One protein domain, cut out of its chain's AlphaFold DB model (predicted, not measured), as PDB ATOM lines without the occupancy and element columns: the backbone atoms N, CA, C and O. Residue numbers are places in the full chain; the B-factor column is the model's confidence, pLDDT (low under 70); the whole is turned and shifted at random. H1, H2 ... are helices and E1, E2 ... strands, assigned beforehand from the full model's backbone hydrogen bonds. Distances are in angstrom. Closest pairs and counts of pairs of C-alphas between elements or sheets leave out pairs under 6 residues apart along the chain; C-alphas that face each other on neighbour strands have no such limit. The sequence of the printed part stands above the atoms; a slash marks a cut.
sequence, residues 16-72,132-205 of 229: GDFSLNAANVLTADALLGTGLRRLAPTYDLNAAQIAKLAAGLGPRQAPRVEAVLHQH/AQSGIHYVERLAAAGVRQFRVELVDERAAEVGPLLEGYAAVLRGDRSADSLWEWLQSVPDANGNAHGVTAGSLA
ATOM      1  N   GLY A  16     342.588 110.103 183.178       97.38
ATOM      2  CA  GLY A  16     343.481 110.112 182.027       97.38
ATOM      3  C   GLY A  16     344.305 111.382 182.030       97.38
ATOM      4  O   GLY A  16     343.732 112.471 182.081       97.38
ATOM      5  N   ASP A  17     345.622 111.244 181.982       97.00
ATOM      6  CA  ASP A  17     346.525 112.388 182.022       97.00
ATOM      7  C   ASP A  17     346.979 112.827 180.621       97.00
ATOM      8  O   ASP A  17     346.749 112.118 179.636       97.00
ATOM      9  N   PHE A  18     347.645 113.983 180.535       95.25
ATOM     10  CA  PHE A  18     348.101 114.608 179.284       95.25
ATOM     11  C   PHE A  18     348.914 113.653 178.392       95.25
ATOM     12  O   PHE A  18     348.854 113.737 177.164       95.25
ATOM     13  N   SER A  19     349.625 112.700 179.005       94.38
ATOM     14  CA  SER A  19     350.458 111.689 178.343       94.38
ATOM     15  C   SER A  19     349.675 110.681 177.491       94.38
ATOM     16  O   SER A  19     350.265 109.998 176.655       94.38
ATOM     17  N   LEU A  20     348.344 110.614 177.632       96.88
ATOM     18  CA  LEU A  20     347.476 109.831 176.745       96.88
ATOM     19  C   LEU A  20     347.291 110.469 175.357       96.88
ATOM     20  O   LEU A  20     346.641 109.878 174.497       96.88
ATOM     21  N   ASN A  21     347.860 111.657 175.124       95.81
ATOM     22  CA  ASN A  21     347.890 112.339 173.828       95.81
ATOM     23  C   ASN A  21     346.500 112.604 173.224       95.81
ATOM     24  O   ASN A  21     346.290 112.532 172.009       95.81
ATOM     25  N   ALA A  22     345.525 112.948 174.069       97.88
ATOM     26  CA  ALA A  22     344.196 113.351 173.624       97.88
ATOM     27  C   ALA A  22     344.240 114.732 172.942       97.88
ATOM     28  O   ALA A  22     344.058 115.767 173.581       97.88
ATOM     29  N   ALA A  23     344.500 114.741 171.631       97.00
ATOM     30  CA  ALA A  23     344.692 115.954 170.828       97.00
ATOM     31  C   ALA A  23     343.454 116.384 170.012       97.00
ATOM     32  O   ALA A  23     343.460 117.417 169.344       97.00
ATOM     33  N   ASN A  24     342.385 115.586 170.001       97.69
ATOM     34  CA  ASN A  24     341.171 115.870 169.236       97.69
ATOM     35  C   ASN A  24     339.932 115.226 169.882       97.69
ATOM     36  O   ASN A  24     340.048 114.399 170.785       97.69
ATOM     37  N   VAL A  25     338.746 115.604 169.393       98.25
ATOM     38  CA  VAL A  25     337.447 115.147 169.920       98.25
ATOM     39  C   VAL A  25     337.283 113.630 169.827       98.25
ATOM     40  O   VAL A  25     336.814 113.033 170.785       98.25
ATOM     41  N   LEU A  26     337.694 112.996 168.721       98.06
ATOM     42  CA  LEU A  26     337.519 111.551 168.520       98.06
ATOM     43  C   LEU A  26     338.344 110.748 169.530       98.06
ATOM     44  O   LEU A  26     337.836 109.827 170.161       98.06
ATOM     45  N   THR A  27     339.612 111.126 169.720       97.94
ATOM     46  CA  THR A  27     340.488 110.489 170.710       97.94
ATOM     47  C   THR A  27     339.981 110.733 172.132       97.94
ATOM     48  O   THR A  27     339.965 109.808 172.940       97.94
ATOM     49  N   ALA A  28     339.539 111.956 172.442       98.31
ATOM     50  CA  ALA A  28     339.022 112.288 173.766       98.31
ATOM     51  C   ALA A  28     337.717 111.545 174.097       98.31
ATOM     52  O   ALA A  28     337.594 111.017 175.201       98.31
ATOM     53  N   ASP A  29     336.779 111.450 173.151       98.25
ATOM     54  CA  ASP A  29     335.538 110.682 173.304       98.25
ATOM     55  C   ASP A  29     335.835 109.194 173.522       98.25
ATOM     56  O   ASP A  29     335.358 108.603 174.493       98.25
ATOM     57  N   ALA A  30     336.715 108.611 172.699       98.00
ATOM     58  CA  ALA A  30     337.118 107.214 172.830       98.00
ATOM     59  C   ALA A  30     337.730 106.912 174.211       98.00
ATOM     60  O   ALA A  30     337.334 105.943 174.858       98.00
ATOM     61  N   LEU A  31     338.646 107.762 174.693       97.88
ATOM     62  CA  LEU A  31     339.273 107.625 176.014       97.88
ATOM     63  C   LEU A  31     338.263 107.814 177.156       97.88
ATOM     64  O   LEU A  31     338.237 107.038 178.108       97.88
ATOM     65  N   LEU A  32     337.377 108.809 177.073       97.12
ATOM     66  CA  LEU A  32     336.313 108.991 178.066       97.12
ATOM     67  C   LEU A  32     335.317 107.818 178.057       97.12
ATOM     68  O   LEU A  32     334.747 107.490 179.105       97.12
ATOM     69  N   GLY A  33     335.129 107.163 176.909       95.75
ATOM     70  CA  GLY A  33     334.338 105.947 176.743       95.75
ATOM     71  C   GLY A  33     334.913 104.717 177.452       95.75
ATOM     72  O   GLY A  33     334.160 103.796 177.757       95.75
ATOM     73  N   THR A  34     336.206 104.704 177.808       94.31
ATOM     74  CA  THR A  34     336.823 103.573 178.532       94.31
ATOM     75  C   THR A  34     336.550 103.577 180.039       94.31
ATOM     76  O   THR A  34     337.038 102.696 180.746       94.31
ATOM     77  N   GLY A  35     335.804 104.564 180.550       93.00
ATOM     78  CA  GLY A  35     335.471 104.695 181.973       93.00
ATOM     79  C   GLY A  35     336.302 105.726 182.748       93.00
ATOM     80  O   GLY A  35     336.186 105.795 183.971       93.00
ATOM     81  N   LEU A  36     337.116 106.552 182.077       96.00
ATOM     82  CA  LEU A  36     337.899 107.610 182.730       96.00
ATOM     83  C   LEU A  36     337.002 108.684 183.347       96.00
ATOM     84  O   LEU A  36     336.248 109.343 182.643       96.00
ATOM     85  N   ARG A  37     337.098 108.967 184.642       96.38
ATOM     86  CA  ARG A  37     336.316 110.041 185.270       96.38
ATOM     87  C   ARG A  37     336.658 111.421 184.701       96.38
ATOM     88  O   ARG A  37     335.743 112.220 184.505       96.38
ATOM     89  N   ARG A  38     337.939 111.686 184.436       97.25
ATOM     90  CA  ARG A  38     338.437 112.926 183.819       97.25
ATOM     91  C   ARG A  38     339.521 112.625 182.795       97.25
ATOM     92  O   ARG A  38     340.142 111.565 182.869       97.25
ATOM     93  N   LEU A  39     339.735 113.564 181.882       98.50
ATOM     94  CA  LEU A  39     340.783 113.508 180.873       98.50
ATOM     95  C   LEU A  39     341.455 114.877 180.737       98.50
ATOM     96  O   LEU A  39     340.797 115.845 180.349       98.50
ATOM     97  N   ALA A  40     342.753 114.941 181.020       98.44
ATOM     98  CA  ALA A  40     343.596 116.070 180.653       98.44
ATOM     99  C   ALA A  40     344.036 115.923 179.182       98.44
ATOM    100  O   ALA A  40     344.593 114.884 178.817       98.44
ATOM    101  N   PRO A  41     343.762 116.906 178.303       97.94
ATOM    102  CA  PRO A  41     344.289 116.902 176.939       97.94
ATOM    103  C   PRO A  41     345.820 117.005 176.908       97.94
ATOM    104  O   PRO A  41     346.440 117.407 177.891       97.94
ATOM    105  N   THR A  42     346.427 116.692 175.760       96.62
ATOM    106  CA  THR A  42     347.872 116.919 175.556       96.62
ATOM    107  C   THR A  42     348.246 118.397 175.727       96.62
ATOM    108  O   THR A  42     347.460 119.294 175.403       96.62
ATOM    109  N   TYR A  43     349.484 118.643 176.156       94.56
ATOM    110  CA  TYR A  43     350.100 119.970 176.213       94.56
ATOM    111  C   TYR A  43     350.385 120.584 174.835       94.56
ATOM    112  O   TYR A  43     350.700 121.768 174.753       94.56
ATOM    113  N   ASP A  44     350.194 119.834 173.747       93.94
ATOM    114  CA  ASP A  44     350.305 120.367 172.382       93.94
ATOM    115  C   ASP A  44     349.114 121.249 171.972       93.94
ATOM    116  O   ASP A  44     349.165 121.931 170.943       93.94
ATOM    117  N   LEU A  45     348.011 121.220 172.733       96.62
ATOM    118  CA  LEU A  45     346.825 122.010 172.420       96.62
ATOM    119  C   LEU A  45     346.897 123.404 173.035       96.62
ATOM    120  O   LEU A  45     347.047 123.572 174.242       96.62
ATOM    121  N   ASN A  46     346.626 124.410 172.207       97.44
ATOM    122  CA  ASN A  46     346.352 125.748 172.713       97.44
ATOM    123  C   ASN A  46     344.942 125.856 173.321       97.44
ATOM    124  O   ASN A  46     344.062 125.022 173.080       97.44
ATOM    125  N   ALA A  47     344.675 126.938 174.056       97.94
ATOM    126  CA  ALA A  47     343.399 127.123 174.749       97.94
ATOM    127  C   ALA A  47     342.179 127.120 173.806       97.94
ATOM    128  O   ALA A  47     341.103 126.650 174.177       97.94
ATOM    129  N   ALA A  48     342.327 127.618 172.572       97.62
ATOM    130  CA  ALA A  48     341.244 127.602 171.590       97.62
ATOM    131  C   ALA A  48     340.942 126.179 171.094       97.62
ATOM    132  O   ALA A  48     339.776 125.834 170.894       97.62
ATOM    133  N   GLN A  49     341.971 125.348 170.923       98.12
ATOM    134  CA  GLN A  49     341.821 123.938 170.566       98.12
ATOM    135  C   GLN A  49     341.212 123.130 171.714       98.12
ATOM    136  O   GLN A  49     340.307 122.342 171.454       98.12
ATOM    137  N   ILE A  50     341.619 123.376 172.963       98.56
ATOM    138  CA  ILE A  50     341.004 122.750 174.146       98.56
ATOM    139  C   ILE A  50     339.517 123.121 174.233       98.56
ATOM    140  O   ILE A  50     338.670 122.243 174.384       98.56
ATOM    141  N   ALA A  51     339.174 124.403 174.062       98.50
ATOM    142  CA  ALA A  51     337.781 124.852 174.054       98.50
ATOM    143  C   ALA A  51     336.970 124.195 172.920       98.50
ATOM    144  O   ALA A  51     335.857 123.725 173.140       98.50
ATOM    145  N   LYS A  52     337.535 124.104 171.708       98.38
ATOM    146  CA  LYS A  52     336.891 123.417 170.577       98.38
ATOM    147  C   LYS A  52     336.691 121.925 170.854       98.38
ATOM    148  O   LYS A  52     335.642 121.386 170.509       98.38
ATOM    149  N   LEU A  53     337.678 121.272 171.468       98.50
ATOM    150  CA  LEU A  53     337.602 119.872 171.870       98.50
ATOM    151  C   LEU A  53     336.467 119.666 172.876       98.50
ATOM    152  O   LEU A  53     335.593 118.839 172.635       98.50
ATOM    153  N   ALA A  54     336.429 120.460 173.949       98.62
ATOM    154  CA  ALA A  54     335.388 120.377 174.970       98.62
ATOM    155  C   ALA A  54     333.987 120.607 174.382       98.62
ATOM    156  O   ALA A  54     333.090 119.797 174.600       98.62
ATOM    157  N   ALA A  55     333.816 121.639 173.549       98.44
ATOM    158  CA  ALA A  55     332.547 121.902 172.876       98.44
ATOM    159  C   ALA A  55     332.114 120.734 171.968       98.44
ATOM    160  O   ALA A  55     330.939 120.372 171.952       98.44
ATOM    161  N   GLY A  56     333.059 120.114 171.251       98.38
ATOM    162  CA  GLY A  56     332.800 118.964 170.382       98.38
ATOM    163  C   GLY A  56     332.389 117.687 171.123       98.38
ATOM    164  O   GLY A  56     331.620 116.905 170.576       98.38
ATOM    165  N   LEU A  57     332.840 117.499 172.368       98.38
ATOM    166  CA  LEU A  57     332.400 116.400 173.243       98.38
ATOM    167  C   LEU A  57     330.969 116.601 173.781       98.38
ATOM    168  O   LEU A  57     330.331 115.670 174.278       98.38
ATOM    169  N   GLY A  58     330.447 117.826 173.703       97.69
ATOM    170  CA  GLY A  58     329.106 118.167 174.160       97.69
ATOM    171  C   GLY A  58     328.942 118.170 175.690       97.69
ATOM    172  O   GLY A  58     329.847 117.821 176.452       97.69
ATOM    173  N   PRO A  59     327.752 118.551 176.189       97.25
ATOM    174  CA  PRO A  59     327.544 118.900 177.599       97.25
ATOM    175  C   PRO A  59     327.709 117.730 178.579       97.25
ATOM    176  O   PRO A  59     327.928 117.955 179.767       97.25
ATOM    177  N   ARG A  60     327.612 116.480 178.108       96.31
ATOM    178  CA  ARG A  60     327.775 115.285 178.954       96.31
ATOM    179  C   ARG A  60     329.237 114.965 179.264       96.31
ATOM    180  O   ARG A  60     329.520 114.384 180.309       96.31
ATOM    181  N   GLN A  61     330.151 115.305 178.360       97.81
ATOM    182  CA  GLN A  61     331.562 114.937 178.463       97.81
ATOM    183  C   GLN A  61     332.480 116.147 178.646       97.81
ATOM    184  O   GLN A  61     333.497 116.006 179.318       97.81
ATOM    185  N   ALA A  62     332.115 117.339 178.158       98.44
ATOM    186  CA  ALA A  62     332.899 118.563 178.350       98.44
ATOM    187  C   ALA A  62     333.289 118.833 179.823       98.44
ATOM    188  O   ALA A  62     334.454 119.146 180.068       98.44
ATOM    189  N   PRO A  63     332.411 118.609 180.830       98.50
ATOM    190  CA  PRO A  63     332.782 118.789 182.237       98.50
ATOM    191  C   PRO A  63     333.838 117.803 182.757       98.50
ATOM    192  O   PRO A  63     334.354 118.003 183.853       98.50
ATOM    193  N   ARG A  64     334.137 116.731 182.009       98.25
ATOM    194  CA  ARG A  64     335.169 115.730 182.330       98.25
ATOM    195  C   ARG A  64     336.535 116.096 181.740       98.25
ATOM    196  O   ARG A  64     337.513 115.431 182.066       98.25
ATOM    197  N   VAL A  65     336.616 117.129 180.899       98.62
ATOM    198  CA  VAL A  65     337.892 117.676 180.419       98.62
ATOM    199  C   VAL A  65     338.557 118.453 181.553       98.62
ATOM    200  O   VAL A  65     337.917 119.301 182.178       98.62
ATOM    201  N   GLU A  66     339.832 118.166 181.805       98.44
ATOM    202  CA  GLU A  66     340.671 118.833 182.802       98.44
ATOM    203  C   GLU A  66     341.703 119.723 182.110       98.44
ATOM    204  O   GLU A  66     342.623 119.239 181.459       98.44
ATOM    205  N   ALA A  67     341.529 121.041 182.208       98.06
ATOM    206  CA  ALA A  67     342.470 122.000 181.643       98.06
ATOM    207  C   ALA A  67     343.561 122.335 182.666       98.06
ATOM    208  O   ALA A  67     343.266 122.835 183.753       98.06
ATOM    209  N   VAL A  68     344.822 122.098 182.310       97.75
ATOM    210  CA  VAL A  68     345.970 122.478 183.142       97.75
ATOM    211  C   VAL A  68     346.250 123.961 182.947       97.75
ATOM    212  O   VAL A  68     346.711 124.384 181.887       97.75
ATOM    213  N   LEU A  69     345.909 124.758 183.958       97.69
ATOM    214  CA  LEU A  69     346.068 126.205 183.920       97.69
ATOM    215  C   LEU A  69     347.478 126.617 184.311       97.69
ATOM    216  O   LEU A  69     348.024 127.481 183.648       97.69
ATOM    217  N   HIS A  70     348.050 126.027 185.355       98.31
ATOM    218  CA  HIS A  70     349.376 126.389 185.857       98.31
ATOM    219  C   HIS A  70     350.304 125.191 185.763       98.31
ATOM    220  O   HIS A  70     349.916 124.126 186.231       98.31
ATOM    221  N   GLN A  71     351.476 125.350 185.157       97.25
ATOM    222  CA  GLN A  71     352.494 124.297 185.101       97.25
ATOM    223  C   GLN A  71     353.837 124.840 184.618       97.25
ATOM    224  O   GLN A  71     353.876 125.712 183.753       97.25
ATOM    225  N   HIS A  72     354.941 124.253 185.061       97.06
ATOM    226  CA  HIS A  72     356.205 124.364 184.337       97.06
ATOM    227  C   HIS A  72     356.267 123.244 183.295       97.06
ATOM    228  O   HIS A  72     356.240 122.068 183.642       97.06
ATOM    229  N   ALA A 132     356.713 129.454 184.591       97.12
ATOM    230  CA  ALA A 132     355.462 128.717 184.557       97.12
ATOM    231  C   ALA A 132     354.582 129.202 183.394       97.12
ATOM    232  O   ALA A 132     354.541 130.378 183.016       97.12
ATOM    233  N   GLN A 133     353.845 128.266 182.823       97.50
ATOM    234  CA  GLN A 133     352.717 128.533 181.963       97.50
ATOM    235  C   GLN A 133     351.491 128.821 182.829       97.50
ATOM    236  O   GLN A 133     351.148 127.989 183.662       97.50
ATOM    237  N   SER A 134     350.804 129.943 182.595       98.25
ATOM    238  CA  SER A 134     349.499 130.247 183.185       98.25
ATOM    239  C   SER A 134     348.423 130.420 182.110       98.25
ATOM    240  O   SER A 134     348.559 131.195 181.164       98.25
ATOM    241  N   GLY A 135     347.316 129.704 182.277       97.81
ATOM    242  CA  GLY A 135     346.123 129.763 181.446       97.81
ATOM    243  C   GLY A 135     345.032 130.672 181.998       97.81
ATOM    244  O   GLY A 135     343.892 130.569 181.548       97.81
ATOM    245  N   ILE A 136     345.340 131.522 182.985       98.25
ATOM    246  CA  ILE A 136     344.327 132.254 183.757       98.25
ATOM    247  C   ILE A 136     343.385 133.099 182.885       98.25
ATOM    248  O   ILE A 136     342.173 133.062 183.076       98.25
ATOM    249  N   HIS A 137     343.905 133.760 181.847       98.25
ATOM    250  CA  HIS A 137     343.099 134.560 180.913       98.25
ATOM    251  C   HIS A 137     342.187 133.723 179.997       98.25
ATOM    252  O   HIS A 137     341.359 134.271 179.273       98.25
ATOM    253  N   TYR A 138     342.328 132.395 179.993       98.06
ATOM    254  CA  TYR A 138     341.512 131.495 179.178       98.06
ATOM    255  C   TYR A 138     340.406 130.797 179.971       98.06
ATOM    256  O   TYR A 138     339.600 130.087 179.370       98.06
ATOM    257  N   VAL A 139     340.334 131.004 181.289       97.62
ATOM    258  CA  VAL A 139     339.354 130.354 182.170       97.62
ATOM    259  C   VAL A 139     337.924 130.581 181.692       97.62
ATOM    260  O   VAL A 139     337.192 129.609 181.514       97.62
ATOM    261  N   GLU A 140     337.540 131.826 181.403       96.62
ATOM    262  CA  GLU A 140     336.184 132.150 180.937       96.62
ATOM    263  C   GLU A 140     335.844 131.432 179.629       96.62
ATOM    264  O   GLU A 140     334.773 130.841 179.489       96.62
ATOM    265  N   ARG A 141     336.786 131.411 178.679       97.56
ATOM    266  CA  ARG A 141     336.617 130.733 177.390       97.56
ATOM    267  C   ARG A 141     336.443 129.226 177.558       97.56
ATOM    268  O   ARG A 141     335.588 128.624 176.911       97.56
ATOM    269  N   LEU A 142     337.271 128.611 178.399       98.38
ATOM    270  CA  LEU A 142     337.222 127.179 178.683       98.38
ATOM    271  C   LEU A 142     335.923 126.821 179.417       98.38
ATOM    272  O   LEU A 142     335.251 125.854 179.053       98.38
ATOM    273  N   ALA A 143     335.514 127.640 180.385       97.88
ATOM    274  CA  ALA A 143     334.250 127.487 181.091       97.88
ATOM    275  C   ALA A 143     333.046 127.633 180.144       97.88
ATOM    276  O   ALA A 143     332.133 126.803 180.182       97.88
ATOM    277  N   ALA A 144     333.053 128.609 179.235       97.94
ATOM    278  CA  ALA A 144     332.014 128.759 178.216       97.94
ATOM    279  C   ALA A 144     331.923 127.531 177.287       97.94
ATOM    280  O   ALA A 144     330.832 127.154 176.868       97.94
ATOM    281  N   ALA A 145     333.047 126.853 177.031       98.31
ATOM    282  CA  ALA A 145     333.104 125.608 176.262       98.31
ATOM    283  C   ALA A 145     332.691 124.344 177.047       98.31
ATOM    284  O   ALA A 145     332.705 123.244 176.498       98.31
ATOM    285  N   GLY A 146     332.322 124.481 178.324       98.19
ATOM    286  CA  GLY A 146     331.853 123.378 179.166       98.19
ATOM    287  C   GLY A 146     332.921 122.728 180.050       98.19
ATOM    288  O   GLY A 146     332.582 121.814 180.798       98.19
ATOM    289  N   VAL A 147     334.173 123.204 180.033       98.44
ATOM    290  CA  VAL A 147     335.232 122.729 180.943       98.44
ATOM    291  C   VAL A 147     334.892 123.123 182.379       98.44
ATOM    292  O   VAL A 147     334.488 124.255 182.646       98.44
ATOM    293  N   ARG A 148     335.030 122.185 183.320       97.44
ATOM    294  CA  ARG A 148     334.737 122.408 184.750       97.44
ATOM    295  C   ARG A 148     335.856 121.953 185.681       97.44
ATOM    296  O   ARG A 148     335.726 122.101 186.890       97.44
ATOM    297  N   GLN A 149     336.912 121.360 185.136       97.69
ATOM    298  CA  GLN A 149     338.045 120.856 185.895       97.69
ATOM    299  C   GLN A 149     339.267 121.665 185.476       97.69
ATOM    300  O   GLN A 149     339.596 121.733 184.292       97.69
ATOM    301  N   PHE A 150     339.900 122.302 186.452       98.12
ATOM    302  CA  PHE A 150     341.078 123.131 186.253       98.12
ATOM    303  C   PHE A 150     342.177 122.620 187.174       98.12
ATOM    304  O   PHE A 150     341.941 122.442 188.370       98.12
ATOM    305  N   ARG A 151     343.351 122.349 186.606       97.88
ATOM    306  CA  ARG A 151     344.496 121.792 187.325       97.88
ATOM    307  C   ARG A 151     345.601 122.833 187.461       97.88
ATOM    308  O   ARG A 151     345.885 123.578 186.523       97.88
ATOM    309  N   VAL A 152     346.208 122.856 188.639       98.06
ATOM    310  CA  VAL A 152     347.438 123.583 188.953       98.06
ATOM    311  C   VAL A 152     348.492 122.526 189.258       98.06
ATOM    312  O   VAL A 152     348.286 121.699 190.144       98.06
ATOM    313  N   GLU A 153     349.580 122.531 188.501       96.56
ATOM    314  CA  GLU A 153     350.752 121.684 188.708       96.56
ATOM    315  C   GLU A 153     351.898 122.542 189.208       96.56
ATOM    316  O   GLU A 153     352.272 123.522 188.568       96.56
ATOM    317  N   LEU A 154     352.435 122.158 190.358       96.06
ATOM    318  CA  LEU A 154     353.535 122.843 191.018       96.06
ATOM    319  C   LEU A 154     354.730 121.907 191.022       96.06
ATOM    320  O   LEU A 154     354.571 120.698 191.218       96.06
ATOM    321  N   VAL A 155     355.912 122.461 190.797       94.44
ATOM    322  CA  VAL A 155     357.144 121.670 190.744       94.44
ATOM    323  C   VAL A 155     358.335 122.409 191.337       94.44
ATOM    324  O   VAL A 155     359.167 121.773 191.976       94.44
ATOM    325  N   ASP A 156     358.394 123.730 191.174       95.50
ATOM    326  CA  ASP A 156     359.553 124.542 191.563       95.50
ATOM    327  C   ASP A 156     359.172 125.727 192.463       95.50
ATOM    328  O   ASP A 156     360.018 126.495 192.908       95.50
ATOM    329  N   GLU A 157     357.885 125.897 192.751       95.75
ATOM    330  CA  GLU A 157     357.387 126.951 193.618       95.75
ATOM    331  C   GLU A 157     357.748 126.687 195.084       95.75
ATOM    332  O   GLU A 157     357.642 125.572 195.606       95.75
ATOM    333  N   ARG A 158     358.113 127.750 195.805       94.94
ATOM    334  CA  ARG A 158     358.384 127.656 197.244       94.94
ATOM    335  C   ARG A 158     357.121 127.304 198.022       94.94
ATOM    336  O   ARG A 158     356.049 127.844 197.769       94.94
ATOM    337  N   ALA A 159     357.281 126.511 199.082       95.12
ATOM    338  CA  ALA A 159     356.180 126.092 199.956       95.12
ATOM    339  C   ALA A 159     355.307 127.257 200.472       95.12
ATOM    340  O   ALA A 159     354.094 127.108 200.589       95.12
ATOM    341  N   ALA A 160     355.911 128.419 200.749       96.75
ATOM    342  CA  ALA A 160     355.198 129.618 201.200       96.75
ATOM    343  C   ALA A 160     354.244 130.203 200.139       96.75
ATOM    344  O   ALA A 160     353.239 130.809 200.498       96.75
ATOM    345  N   GLU A 161     354.527 129.980 198.855       97.19
ATOM    346  CA  GLU A 161     353.764 130.526 197.729       97.19
ATOM    347  C   GLU A 161     352.631 129.596 197.284       97.19
ATOM    348  O   GLU A 161     351.661 130.054 196.685       97.19
ATOM    349  N   VAL A 162     352.703 128.302 197.619       97.38
ATOM    350  CA  VAL A 162     351.714 127.286 197.214       97.38
ATOM    351  C   VAL A 162     350.294 127.675 197.632       97.38
ATOM    352  O   VAL A 162     349.382 127.675 196.808       97.38
ATOM    353  N   GLY A 163     350.095 128.027 198.905       98.38
ATOM    354  CA  GLY A 163     348.784 128.426 199.428       98.38
ATOM    355  C   GLY A 163     348.221 129.674 198.732       98.38
ATOM    356  O   GLY A 163     347.134 129.594 198.154       98.38
ATOM    357  N   PRO A 164     348.952 130.806 198.737       98.38
ATOM    358  CA  PRO A 164     348.564 132.021 198.019       98.38
ATOM    359  C   PRO A 164     348.285 131.806 196.526       98.38
ATOM    360  O   PRO A 164     347.331 132.377 195.998       98.38
ATOM    361  N   LEU A 165     349.072 130.962 195.854       98.38
ATOM    362  CA  LEU A 165     348.894 130.645 194.439       98.38
ATOM    363  C   LEU A 165     347.573 129.916 194.201       98.38
ATOM    364  O   LEU A 165     346.780 130.339 193.357       98.38
ATOM    365  N   LEU A 166     347.313 128.849 194.961       98.44
ATOM    366  CA  LEU A 166     346.077 128.075 194.845       98.44
ATOM    367  C   LEU A 166     344.846 128.925 195.170       98.44
ATOM    368  O   LEU A 166     343.861 128.879 194.429       98.44
ATOM    369  N   GLU A 167     344.914 129.742 196.223       98.56
ATOM    370  CA  GLU A 167     343.830 130.665 196.566       98.56
ATOM    371  C   GLU A 167     343.631 131.723 195.478       98.56
ATOM    372  O   GLU A 167     342.501 132.046 195.129       98.56
ATOM    373  N   GLY A 168     344.713 132.212 194.869       98.44
ATOM    374  CA  GLY A 168     344.655 133.131 193.742       98.44
ATOM    375  C   GLY A 168     343.872 132.565 192.557       98.44
ATOM    376  O   GLY A 168     342.956 133.225 192.060       98.44
ATOM    377  N   TYR A 169     344.181 131.336 192.133       98.50
ATOM    378  CA  TYR A 169     343.424 130.651 191.077       98.50
ATOM    379  C   TYR A 169     341.965 130.414 191.479       98.50
ATOM    380  O   TYR A 169     341.061 130.649 190.675       98.50
ATOM    381  N   ALA A 170     341.721 129.980 192.717       98.25
ATOM    382  CA  ALA A 170     340.373 129.748 193.220       98.25
ATOM    383  C   ALA A 170     339.539 131.041 193.250       98.25
ATOM    384  O   ALA A 170     338.387 131.030 192.821       98.25
ATOM    385  N   ALA A 171     340.122 132.163 193.678       98.38
ATOM    386  CA  ALA A 171     339.476 133.472 193.699       98.38
ATOM    387  C   ALA A 171     339.080 133.943 192.295       98.38
ATOM    388  O   ALA A 171     337.967 134.429 192.110       98.38
ATOM    389  N   VAL A 172     339.933 133.738 191.283       98.19
ATOM    390  CA  VAL A 172     339.562 134.042 189.889       98.19
ATOM    391  C   VAL A 172     338.421 133.142 189.412       98.19
ATOM    392  O   VAL A 172     337.469 133.628 188.810       98.19
ATOM    393  N   LEU A 173     338.462 131.843 189.727       96.31
ATOM    394  CA  LEU A 173     337.396 130.902 189.361       96.31
ATOM    395  C   LEU A 173     336.048 131.216 190.034       96.31
ATOM    396  O   LEU A 173     335.005 130.895 189.466       96.31
ATOM    397  N   ARG A 174     336.056 131.832 191.223       96.56
ATOM    398  CA  ARG A 174     334.850 132.310 191.924       96.56
ATOM    399  C   ARG A 174     334.383 133.695 191.466       96.56
ATOM    400  O   ARG A 174     333.246 134.059 191.746       96.56
ATOM    401  N   GLY A 175     335.223 134.441 190.745       96.50
ATOM    402  CA  GLY A 175     334.958 135.823 190.338       96.50
ATOM    403  C   GLY A 175     335.336 136.877 191.387       96.50
ATOM    404  O   GLY A 175     335.028 138.050 191.202       96.50
ATOM    405  N   ASP A 176     336.032 136.486 192.458       97.88
ATOM    406  CA  ASP A 176     336.465 137.374 193.548       97.88
ATOM    407  C   ASP A 176     337.722 138.189 193.179       97.88
ATOM    408  O   ASP A 176     338.050 139.183 193.827       97.88
ATOM    409  N   ARG A 177     338.461 137.753 192.149       97.88
ATOM    410  CA  ARG A 177     339.705 138.370 191.666       97.88
ATOM    411  C   ARG A 177     339.727 138.391 190.140       97.88
ATOM    412  O   ARG A 177     339.290 137.439 189.501       97.88
ATOM    413  N   SER A 178     340.278 139.446 189.541       98.25
ATOM    414  CA  SER A 178     340.483 139.487 188.088       98.25
ATOM    415  C   SER A 178     341.659 138.605 187.653       98.25
ATOM    416  O   SER A 178     342.652 138.460 188.373       98.25
ATOM    417  N   ALA A 179     341.573 138.052 186.440       98.06
ATOM    418  CA  ALA A 179     342.667 137.290 185.837       98.06
ATOM    419  C   ALA A 179     343.955 138.124 185.724       98.06
ATOM    420  O   ALA A 179     345.029 137.622 186.044       98.06
ATOM    421  N   ASP A 180     343.840 139.402 185.351       98.50
ATOM    422  CA  ASP A 180     344.971 140.332 185.222       98.50
ATOM    423  C   ASP A 180     345.695 140.549 186.556       98.50
ATOM    424  O   ASP A 180     346.921 140.491 186.612       98.50
ATOM    425  N   SER A 181     344.944 140.710 187.652       98.38
ATOM    426  CA  SER A 181     345.531 140.852 188.988       98.38
ATOM    427  C   SER A 181     346.269 139.588 189.430       98.38
ATOM    428  O   SER A 181     347.305 139.681 190.092       98.38
ATOM    429  N   LEU A 182     345.743 138.396 189.115       98.50
ATOM    430  CA  LEU A 182     346.458 137.151 189.404       98.50
ATOM    431  C   LEU A 182     347.711 137.023 188.547       98.50
ATOM    432  O   LEU A 182     348.769 136.710 189.080       98.50
ATOM    433  N   TRP A 183     347.597 137.292 187.251       98.56
ATOM    434  CA  TRP A 183     348.716 137.252 186.321       98.56
ATOM    435  C   TRP A 183     349.872 138.149 186.765       98.56
ATOM    436  O   TRP A 183     351.013 137.699 186.770       98.56
ATOM    437  N   GLU A 184     349.587 139.389 187.168       98.50
ATOM    438  CA  GLU A 184     350.603 140.333 187.643       98.50
ATOM    439  C   GLU A 184     351.334 139.808 188.884       98.50
ATOM    440  O   GLU A 184     352.561 139.811 188.921       98.50
ATOM    441  N   TRP A 185     350.604 139.268 189.861       98.38
ATOM    442  CA  TRP A 185     351.219 138.650 191.038       98.38
ATOM    443  C   TRP A 185     352.027 137.390 190.692       98.38
ATOM    444  O   TRP A 185     353.114 137.184 191.226       98.38
ATOM    445  N   LEU A 186     351.545 136.565 189.757       98.31
ATOM    446  CA  LEU A 186     352.280 135.393 189.279       98.31
ATOM    447  C   LEU A 186     353.626 135.770 188.639       98.31
ATOM    448  O   LEU A 186     354.548 134.959 188.665       98.31
ATOM    449  N   GLN A 187     353.786 136.995 188.113       98.12
ATOM    450  CA  GLN A 187     355.084 137.459 187.608       98.12
ATOM    451  C   GLN A 187     356.152 137.553 188.704       98.12
ATOM    452  O   GLN A 187     357.338 137.464 188.396       98.12
ATOM    453  N   SER A 188     355.748 137.732 189.966       97.56
ATOM    454  CA  SER A 188     356.668 137.876 191.096       97.56
ATOM    455  C   SER A 188     356.887 136.593 191.894       97.56
ATOM    456  O   SER A 188     357.673 136.621 192.837       97.56
ATOM    457  N   VAL A 189     356.196 135.494 191.569       97.12
ATOM    458  CA  VAL A 189     356.330 134.234 192.317       97.12
ATOM    459  C   VAL A 189     357.733 133.651 192.095       97.12
ATOM    460  O   VAL A 189     358.110 133.408 190.944       97.12
ATOM    461  N   PRO A 190     358.522 133.447 193.166       96.88
ATOM    462  CA  PRO A 190     359.864 132.900 193.056       96.88
ATOM    463  C   PRO A 190     359.873 131.378 192.865       96.88
ATOM    464  O   PRO A 190     359.035 130.657 193.415       96.88
ATOM    465  N   ASP A 191     360.901 130.904 192.168       95.25
ATOM    466  CA  ASP A 191     361.329 129.506 192.167       95.25
ATOM    467  C   ASP A 191     361.934 129.083 193.525       95.25
ATOM    468  O   ASP A 191     362.053 129.875 194.473       95.25
ATOM    469  N   ALA A 192     362.377 127.829 193.620       93.62
ATOM    470  CA  ALA A 192     363.004 127.279 194.817       93.62
ATOM    471  C   ALA A 192     364.306 128.007 195.216       93.62
ATOM    472  O   ALA A 192     364.659 128.019 196.398       93.62
ATOM    473  N   ASN A 193     364.982 128.669 194.270       93.31
ATOM    474  CA  ASN A 193     366.181 129.478 194.507       93.31
ATOM    475  C   ASN A 193     365.863 130.919 194.943       93.31
ATOM    476  O   ASN A 193     366.778 131.670 195.285       93.31
ATOM    477  N   GLY A 194     364.588 131.315 194.974       94.81
ATOM    478  CA  GLY A 194     364.166 132.668 195.328       94.81
ATOM    479  C   GLY A 194     364.157 133.653 194.156       94.81
ATOM    480  O   GLY A 194     363.984 134.848 194.394       94.81
ATOM    481  N   ASN A 195     364.330 133.186 192.917       95.38
ATOM    482  CA  ASN A 195     364.342 134.023 191.720       95.38
ATOM    483  C   ASN A 195     362.968 134.015 191.045       95.38
ATOM    484  O   ASN A 195     362.377 132.963 190.816       95.38
ATOM    485  N   ALA A 196     362.455 135.195 190.697       96.31
ATOM    486  CA  ALA A 196     361.196 135.321 189.971       96.31
ATOM    487  C   ALA A 196     361.452 135.323 188.458       96.31
ATOM    488  O   ALA A 196     361.969 136.296 187.905       96.31
ATOM    489  N   HIS A 197     361.065 134.240 187.781       96.38
ATOM    490  CA  HIS A 197     361.138 134.141 186.314       96.38
ATOM    491  C   HIS A 197     359.845 134.602 185.634       96.38
ATOM    492  O   HIS A 197     359.837 134.885 184.433       96.38
ATOM    493  N   GLY A 198     358.761 134.703 186.399       96.44
ATOM    494  CA  GLY A 198     357.435 135.098 185.947       96.44
ATOM    495  C   GLY A 198     356.691 134.024 185.153       96.44
ATOM    496  O   GLY A 198     357.128 132.875 185.058       96.44
ATOM    497  N   VAL A 199     355.552 134.410 184.570       97.69
ATOM    498  CA  VAL A 199     354.654 133.493 183.847       97.69
ATOM    499  C   VAL A 199     354.420 133.893 182.398       97.69
ATOM    500  O   VAL A 199     354.461 135.067 182.025       97.69
ATOM    501  N   THR A 200     354.137 132.891 181.571       97.12
ATOM    502  CA  THR A 200     353.781 133.033 180.155       97.12
ATOM    503  C   THR A 200     352.514 132.248 179.838       97.12
ATOM    504  O   THR A 200     352.147 131.323 180.548       97.12
ATOM    505  N   ALA A 201     351.833 132.573 178.741       96.38
ATOM    506  CA  ALA A 201     350.725 131.754 178.257       96.38
ATOM    507  C   ALA A 201     351.236 130.469 177.581       96.38
ATOM    508  O   ALA A 201     350.462 129.543 177.352       96.38
ATOM    509  N   GLY A 202     352.535 130.405 177.261       94.06
ATOM    510  CA  GLY A 202     353.188 129.230 176.692       94.06
ATOM    511  C   GLY A 202     352.449 128.679 175.469       94.06
ATOM    512  O   GLY A 202     352.113 129.428 174.547       94.06
ATOM    513  N   SER A 203     352.198 127.371 175.497       92.50
ATOM    514  CA  SER A 203     351.434 126.599 174.507       92.50
ATOM    515  C   SER A 203     349.948 126.971 174.436       92.50
ATOM    516  O   SER A 203     349.323 126.777 173.397       92.50
ATOM    517  N   LEU A 204     349.371 127.560 175.493       96.25
ATOM    518  CA  LEU A 204     347.954 127.947 175.513       96.25
ATOM    519  C   LEU A 204     347.658 129.143 174.600       96.25
ATOM    520  O   LEU A 204     346.518 129.297 174.150       96.25
ATOM    521  N   ALA A 205     348.668 129.958 174.295       94.56
ATOM    522  CA  ALA A 205     348.561 131.053 173.344       94.56
ATOM    523  C   ALA A 205     348.753 130.590 171.893       94.56
ATOM    524  O   ALA A 205     349.578 129.735 171.578       94.56
TER     525      ALA A 205
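Overview. This is residues 16 to 72 and 132 to 205 of the 229 residues of the protein "Hypothetical protein" of Tetraselmis chuii (UniProt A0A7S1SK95). What is the overall shape? A small sheet, E2, E1 and E3, lies near the middle of an elongated body, with H3 and H4 over one face; H5 folds back beside H4. Toward one end of the long axis H1 packs on H2. What is it made of? The printed part has 131 residues, mostly helix by class, in the order H1, H2, E1, E2, H3, E3, H4, H5, with a mixed sheet. It is compact, radius of gyration of the C-alphas 14.9 A, spanning 44 by 28 by 23 A.

Along the chain. What comes first? H1 is residues 25 to 33, from C-alpha (337.447, 115.147, 169.920); H2 is 47 to 57, 15.4 A long; E1 is 66 to 71. What follows? E2 is 132 to 134, H3 136 to 144, E3 149 to 152, H4 159 to 174, 23.6 A long, and H5 179 to 186, ending at C-alpha (352.280, 135.393, 189.279).

Arrangement. How do the strands pair? E1 and E3 are parallel, with N 67 and O 149 2.9 A apart; E2 and E1 are antiparallel, with N 133 and O 71 2.7 A apart. Which helices touch? Among them, H2 touches H3 at C-alphas 51 and 142, 5.2 A apart, and the hairpin H4 and H5 touches at C-alphas 172 and 179, 6.1 A apart. Are the helix backbones complete? Every O i to N i+4 pair is within hydrogen-bond range in H1, H2 and H5, but 3 of 5 in H3 and 10 of 12 in H4.

Size, cuts and confidence. Where is the cut? Residues 73 to 131 are not printed; C-alphas 72 and 132 are 4.4 A apart. Is confidence low anywhere? No printed residue is under 70.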